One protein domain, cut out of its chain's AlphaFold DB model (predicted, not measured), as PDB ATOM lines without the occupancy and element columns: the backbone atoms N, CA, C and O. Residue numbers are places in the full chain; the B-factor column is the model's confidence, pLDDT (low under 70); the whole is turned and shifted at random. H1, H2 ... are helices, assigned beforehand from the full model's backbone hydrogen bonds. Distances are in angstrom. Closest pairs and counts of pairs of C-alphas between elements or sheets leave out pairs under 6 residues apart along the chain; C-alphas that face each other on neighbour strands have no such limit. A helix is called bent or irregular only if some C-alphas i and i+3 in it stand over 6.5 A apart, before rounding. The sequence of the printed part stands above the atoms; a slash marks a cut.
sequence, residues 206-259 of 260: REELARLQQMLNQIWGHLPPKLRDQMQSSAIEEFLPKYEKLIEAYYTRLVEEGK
ATOM      1  N   ARG A 206      19.009  21.024  -6.014       73.38
ATOM      2  CA  ARG A 206      20.200  20.209  -5.726       73.38
ATOM      3  C   ARG A 206      21.257  20.978  -4.934       73.38
ATOM      4  O   ARG A 206      21.892  20.395  -4.053       73.38
ATOM      5  N   GLU A 207      21.460  22.251  -5.245       78.88
ATOM      6  CA  GLU A 207      22.389  23.123  -4.520       78.88
ATOM      7  C   GLU A 207      21.880  23.434  -3.110       78.88
ATOM      8  O   GLU A 207      22.654  23.357  -2.153       78.88
ATOM      9  N   GLU A 208      20.578  23.675  -2.951       79.69
ATOM     10  CA  GLU A 208      19.950  23.890  -1.645       79.69
ATOM     11  C   GLU A 208      19.991  22.621  -0.781       79.69
ATOM     12  O   GLU A 208      20.382  22.674   0.386       79.69
ATOM     13  N   LEU A 209      19.718  21.446  -1.364       78.56
ATOM     14  CA  LEU A 209      19.883  20.160  -0.678       78.56
ATOM     15  C   LEU A 209      21.335  19.912  -0.254       78.56
ATOM     16  O   LEU A 209      21.573  19.425   0.853       78.56
ATOM     17  N   ALA A 210      22.314  20.265  -1.088       81.31
ATOM     18  CA  ALA A 210      23.728  20.147  -0.736       81.31
ATOM     19  C   ALA A 210      24.109  21.096   0.412       81.31
ATOM     20  O   ALA A 210      24.864  20.717   1.312       81.31
ATOM     21  N   ARG A 211      23.544  22.307   0.428       84.94
ATOM     22  CA  ARG A 211      23.754  23.299   1.489       84.94
ATOM     23  C   ARG A 211      23.135  22.855   2.815       84.94
ATOM     24  O   ARG A 211      23.793  22.937   3.854       84.94
ATOM     25  N   LEU A 212      21.921  22.309   2.766       81.50
ATOM     26  CA  LEU A 212      21.239  21.692   3.905       81.50
ATOM     27  C   LEU A 212      22.026  20.496   4.443       81.50
ATOM     28  O   LEU A 212      22.242  20.410   5.649       81.50
ATOM     29  N   GLN A 213      22.522  19.614   3.571       78.00
ATOM     30  CA  GLN A 213      23.380  18.498   3.979       78.00
ATOM     31  C   GLN A 213      24.672  18.994   4.629       78.00
ATOM     32  O   GLN A 213      25.086  18.460   5.653       78.00
ATOM     33  N   GLN A 214      25.307  20.035   4.090       79.69
ATOM     34  CA  GLN A 214      26.523  20.598   4.671       79.69
ATOM     35  C   GLN A 214      26.273  21.209   6.057       79.69
ATOM     36  O   GLN A 214      27.075  21.002   6.968       79.69
ATOM     37  N   MET A 215      25.152  21.904   6.241       80.38
ATOM     38  CA  MET A 215      24.733  22.430   7.540       80.38
ATOM     39  C   MET A 215      24.400  21.300   8.523       80.38
ATOM     40  O   MET A 215      24.874  21.311   9.658       80.38
ATOM     41  N   LEU A 216      23.679  20.270   8.078       75.12
ATOM     42  CA  LEU A 216      23.366  19.092   8.886       75.12
ATOM     43  C   LEU A 216      24.639  18.345   9.305       75.12
ATOM     44  O   LEU A 216      24.743  17.895  10.438       75.12
ATOM     45  N   ASN A 217      25.651  18.295   8.438       75.25
ATOM     46  CA  ASN A 217      26.954  17.703   8.741       75.25
ATOM     47  C   ASN A 217      27.742  18.491   9.796       75.25
ATOM     48  O   ASN A 217      28.525  17.893  10.534       75.25
ATOM     49  N   GLN A 218      27.554  19.811   9.860       77.44
ATOM     50  CA  GLN A 218      28.142  20.660  10.900       77.44
ATOM     51  C   GLN A 218      27.406  20.503  12.236       77.44
ATOM     52  O   GLN A 218      28.050  20.484  13.282       77.44
ATOM     53  N   ILE A 219      26.078  20.345  12.200       76.75
ATOM     54  CA  ILE A 219      25.235  20.154  13.392       76.75
ATOM     55  C   ILE A 219      25.420  18.744  13.970       76.75
ATOM     56  O   ILE A 219      25.552  18.576  15.178       76.75
ATOM     57  N   TRP A 220      25.501  17.722  13.118       69.06
ATOM     58  CA  TRP A 220      25.784  16.329  13.491       69.06
ATOM     59  C   TRP A 220      27.290  16.064  13.593       69.06
ATOM     60  O   TRP A 220      27.785  15.027  13.138       69.06
ATOM     61  N   GLY A 221      28.004  17.052  14.143       66.44
ATOM     62  CA  GLY A 221      29.454  17.194  14.161       66.44
ATOM     63  C   GLY A 221      30.208  15.864  14.183       66.44
ATOM     64  O   GLY A 221      30.166  15.118  15.153       66.44
ATOM     65  N   HIS A 222      30.920  15.590  13.089       64.19
ATOM     66  CA  HIS A 222      31.914  14.518  12.951       64.19
ATOM     67  C   HIS A 222      31.435  13.060  12.988       64.19
ATOM     68  O   HIS A 222      32.289  12.171  12.970       64.19
ATOM     69  N   LEU A 223      30.128  12.777  12.943       74.44
ATOM     70  CA  LEU A 223      29.678  11.390  12.796       74.44
ATOM     71  C   LEU A 223      30.211  10.803  11.468       74.44
ATOM     72  O   LEU A 223      29.931  11.382  10.409       74.44
ATOM     73  N   PRO A 224      30.989   9.697  11.486       80.75
ATOM     74  CA  PRO A 224      31.509   9.084  10.270       80.75
ATOM     75  C   PRO A 224      30.374   8.781   9.286       80.75
ATOM     76  O   PRO A 224      29.307   8.349   9.726       80.75
ATOM     77  N   PRO A 225      30.586   8.954   7.967       77.44
ATOM     78  CA  PRO A 225      29.512   8.893   6.972       77.44
ATOM     79  C   PRO A 225      28.692   7.602   7.072       77.44
ATOM     80  O   PRO A 225      27.473   7.654   7.111       77.44
ATOM     81  N   LYS A 226      29.354   6.458   7.287       80.44
ATOM     82  CA  LYS A 226      28.680   5.163   7.469       80.44
ATOM     83  C   LYS A 226      27.718   5.121   8.656       80.44
ATOM     84  O   LYS A 226      26.665   4.507   8.563       80.44
ATOM     85  N   LEU A 227      28.092   5.741   9.773       78.06
ATOM     86  CA  LEU A 227      27.275   5.743  10.983       78.06
ATOM     87  C   LEU A 227      26.095   6.714  10.838       78.06
ATOM     88  O   LEU A 227      25.010   6.447  11.343       78.06
ATOM     89  N   ARG A 228      26.277   7.792  10.067       80.69
ATOM     90  CA  ARG A 228      25.187   8.691   9.681       80.69
ATOM     91  C   ARG A 228      24.171   7.995   8.786       80.69
ATOM     92  O   ARG A 228      22.986   8.058   9.089       80.69
ATOM     93  N   ASP A 229      24.634   7.320   7.740       77.38
ATOM     94  CA  ASP A 229      23.760   6.610   6.806       77.38
ATOM     95  C   ASP A 229      22.987   5.499   7.529       77.38
ATOM     96  O   ASP A 229      21.794   5.326   7.303       77.38
ATOM     97  N   GLN A 230      23.632   4.805   8.475       76.62
ATOM     98  CA  GLN A 230      22.981   3.798   9.310       76.62
ATOM     99  C   GLN A 230      21.901   4.409  10.217       76.62
ATOM    100  O   GLN A 230      20.782   3.903  10.247       76.62
ATOM    101  N   MET A 231      22.187   5.526  10.895       70.88
ATOM    102  CA  MET A 231      21.190   6.207  11.729       70.88
ATOM    103  C   MET A 231      20.040   6.804  10.915       70.88
ATOM    104  O   MET A 231      18.889   6.719  11.336       70.88
ATOM    105  N   GLN A 232      20.333   7.378   9.746       70.25
ATOM    106  CA  GLN A 232      19.311   7.853   8.815       70.25
ATOM    107  C   GLN A 232      18.456   6.689   8.318       70.25
ATOM    108  O   GLN A 232      17.239   6.813   8.306       70.25
ATOM    109  N   SER A 233      19.059   5.542   7.996       69.06
ATOM    110  CA  SER A 233      18.302   4.359   7.585       69.06
ATOM    111  C   SER A 233      17.387   3.830   8.694       69.06
ATOM    112  O   SER A 233      16.233   3.535   8.414       69.06
ATOM    113  N   SER A 234      17.838   3.817   9.957       65.75
ATOM    114  CA  SER A 234      17.000   3.409  11.097       65.75
ATOM    115  C   SER A 234      15.949   4.450  11.494       65.75
ATOM    116  O   SER A 234      14.932   4.104  12.075       65.75
ATOM    117  N   ALA A 235      16.183   5.735  11.207       60.09
ATOM    118  CA  ALA A 235      15.231   6.807  11.503       60.09
ATOM    119  C   ALA A 235      14.119   6.934  10.445       60.09
ATOM    120  O   ALA A 235      13.150   7.654  10.673       60.09
ATOM    121  N   ILE A 236      14.270   6.271   9.293       58.59
ATOM    122  CA  ILE A 236      13.286   6.270   8.199       58.59
ATOM    123  C   ILE A 236      12.400   5.008   8.241       58.59
ATOM    124  O   ILE A 236      11.437   4.909   7.482       58.59
ATOM    125  N   GLU A 237      12.651   4.064   9.152       58.94
ATOM    126  CA  GLU A 237      11.689   2.996   9.434       58.94
ATOM    127  C   GLU A 237      10.452   3.595  10.116       58.94
ATOM    128  O   GLU A 237      10.480   3.925  11.295       58.94
ATOM    129  N   GLU A 238       9.415   3.796   9.294       65.62
ATOM    130  CA  GLU A 238       7.991   3.987   9.593       65.62
ATOM    131  C   GLU A 238       7.679   4.792  10.869       65.62
ATOM    132  O   GLU A 238       7.839   4.326  11.998       65.62
ATOM    133  N   PHE A 239       7.182   6.025  10.690       61.34
ATOM    134  CA  PHE A 239       6.734   6.865  11.800       61.34
ATOM    135  C   PHE A 239       5.851   6.052  12.746       61.34
ATOM    136  O   PHE A 239       4.852   5.474  12.331       61.34
ATOM    137  N   LEU A 240       6.221   6.037  14.028       81.44
ATOM    138  CA  LEU A 240       5.436   5.418  15.092       81.44
ATOM    139  C   LEU A 240       3.939   5.754  14.884       81.44
ATOM    140  O   LEU A 240       3.596   6.941  14.950       81.44
ATOM    141  N   PRO A 241       3.045   4.758  14.685       76.25
ATOM    142  CA  PRO A 241       1.661   4.971  14.226       76.25
ATOM    143  C   PRO A 241       0.834   5.952  15.072       76.25
ATOM    144  O   PRO A 241      -0.169   6.512  14.633       76.25
ATOM    145  N   LYS A 242       1.246   6.179  16.325       77.56
ATOM    146  CA  LYS A 242       0.631   7.162  17.221       77.56
ATOM    147  C   LYS A 242       0.791   8.604  16.719       77.56
ATOM    148  O   LYS A 242      -0.128   9.400  16.894       77.56
ATOM    149  N   TYR A 243       1.939   8.956  16.141       82.94
ATOM    150  CA  TYR A 243       2.227  10.335  15.736       82.94
ATOM    151  C   TYR A 243       1.668  10.672  14.356       82.94
ATOM    152  O   TYR A 243       1.316  11.823  14.138       82.94
ATOM    153  N   GLU A 244       1.497   9.687  13.475       84.88
ATOM    154  CA  GLU A 244       0.865   9.859  12.159       84.88
ATOM    155  C   GLU A 244      -0.509  10.542  12.279       84.88
ATOM    156  O   GLU A 244      -0.711  11.640  11.765       84.88
ATOM    157  N   LYS A 245      -1.408   9.973  13.092       88.38
ATOM    158  CA  LYS A 245      -2.761  10.519  13.306       88.38
ATOM    159  C   LYS A 245      -2.758  11.926  13.910       88.38
ATOM    160  O   LYS A 245      -3.617  12.746  13.593       88.38
ATOM    161  N   LEU A 246      -1.807  12.209  14.806       91.19
ATOM    162  CA  LEU A 246      -1.676  13.527  15.433       91.19
ATOM    163  C   LEU A 246      -1.190  14.578  14.428       91.19
ATOM    164  O   LEU A 246      -1.674  15.710  14.443       91.19
ATOM    165  N   ILE A 247      -0.264  14.195  13.548       88.75
ATOM    166  CA  ILE A 247       0.276  15.051  12.492       88.75
ATOM    167  C   ILE A 247      -0.818  15.363  11.461       88.75
ATOM    168  O   ILE A 247      -1.024  16.532  11.130       88.75
ATOM    169  N   GLU A 248      -1.574  14.357  11.016       92.44
ATOM    170  CA  GLU A 248      -2.699  14.539  10.088       92.44
ATOM    171  C   GLU A 248      -3.762  15.488  10.642       92.44
ATOM    172  O   GLU A 248      -4.168  16.437   9.966       92.44
ATOM    173  N   ALA A 249      -4.191  15.275  11.890       92.81
ATOM    174  CA  ALA A 249      -5.196  16.119  12.529       92.81
ATOM    175  C   ALA A 249      -4.724  17.576  12.656       92.81
ATOM    176  O   ALA A 249      -5.492  18.508  12.398       92.81
ATOM    177  N   TYR A 250      -3.452  17.782  13.014       93.75
ATOM    178  CA  TYR A 250      -2.862  19.112  13.128       93.75
ATOM    179  C   TYR A 250      -2.832  19.848  11.783       93.75
ATOM    180  O   TYR A 250      -3.308  20.982  11.695       93.75
ATOM    181  N   TYR A 251      -2.330  19.209  10.723       94.00
ATOM    182  CA  TYR A 251      -2.253  19.850   9.407       94.00
ATOM    183  C   TYR A 251      -3.628  20.044   8.765       94.00
ATOM    184  O   TYR A 251      -3.848  21.066   8.117       94.00
ATOM    185  N   THR A 252      -4.579  19.137   9.004       93.69
ATOM    186  CA  THR A 252      -5.973  19.312   8.567       93.69
ATOM    187  C   THR A 252      -6.570  20.581   9.174       93.69
ATOM    188  O   THR A 252      -7.085  21.434   8.450       93.69
ATOM    189  N   ARG A 253      -6.407  20.770  10.488       94.00
ATOM    190  CA  ARG A 253      -6.870  21.973  11.189       94.00
ATOM    191  C   ARG A 253      -6.209  23.252  10.664       94.00
ATOM    192  O   ARG A 253      -6.887  24.259  10.484       94.00
ATOM    193  N   LEU A 254      -4.903  23.220  10.398       94.81
ATOM    194  CA  LEU A 254      -4.149  24.379   9.906       94.81
ATOM    195  C   LEU A 254      -4.633  24.821   8.511       94.81
ATOM    196  O   LEU A 254      -4.742  26.016   8.236       94.81
ATOM    197  N   VAL A 255      -4.996  23.865   7.651       94.94
ATOM    198  CA  VAL A 255      -5.576  24.143   6.326       94.94
ATOM    199  C   VAL A 255      -6.985  24.734   6.432       94.94
ATOM    200  O   VAL A 255      -7.326  25.629   5.660       94.94
ATOM    201  N   GLU A 256      -7.808  24.262   7.368       89.44
ATOM    202  CA  GLU A 256      -9.149  24.810   7.607       89.44
ATOM    203  C   GLU A 256      -9.108  26.231   8.182       89.44
ATOM    204  O   GLU A 256      -9.889  27.088   7.766       89.44
ATOM    205  N   GLU A 257      -8.182  26.499   9.105       82.25
ATOM    206  CA  GLU A 257      -7.964  27.833   9.671       82.25
ATOM    207  C   GLU A 257      -7.404  28.812   8.626       82.25
ATOM    208  O   GLU A 257      -7.801  29.974   8.621       82.25
ATOM    209  N   GLY A 258      -6.560  28.347   7.698       74.88
ATOM    210  CA  GLY A 258      -6.059  29.149   6.575       74.88
ATOM    211  C   GLY A 258      -7.040  29.334   5.407       74.88
ATOM    212  O   GLY A 258      -6.745  30.089   4.484       74.88
ATOM    213  N   LYS A 259      -8.188  28.639   5.414       72.50
ATOM    214  CA  LYS A 259      -9.259  28.750   4.401       72.50
ATOM    215  C   LYS A 259     -10.368  29.743   4.774       72.50
ATOM    216  O   LYS A 259     -11.305  29.902   3.988       72.50
TER     217      LYS A 259
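Overview. This is residues 206 to 259 of the 260 residues of an uncharacterized protein of Candidatus Anammoximicrobium sp (UniProt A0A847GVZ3). Three separate helices make an open, uneven U: H2 and residues 236 to 240 form its base, and H1 and H3 are its arms, with an empty middle. The printed part has 54 residues with named helices H1, H2 and H3 in that order and no named strand; the class is all helix. It is extended, with a radius of gyration of the C-alphas of 16.3 A, and elongated, spanning 43 by 27 by 18 A.

Along the chain. Find C-alpha 206 at (20.200, 20.209, -5.726); from there H1, residues 206 to 219, runs 19.8 A. Next comes H2, residues 225 to 235, 15.1 A long. H3, residues 241 to 257, runs 25.2 A to C-alpha 257 at (-7.964, 27.833, 9.671).

Arrangement. H1, H2 and H3 are apart from one another. In H1 and H2 every O i to N i+4 pair is within hydrogen-bond range; in H3 11 of 13 are. H3 is neither bent nor irregular, but only just: C-alphas 242 and 245 are 6.2 A apart.

Size, cuts and confidence. The two C-alphas farthest apart, of Pro 224 and Lys 259, are 45.6 A apart. The printed part has no cut, and both links are tight. Look for pLDDT under 70 at residues 220 to 222 and 233 to 239.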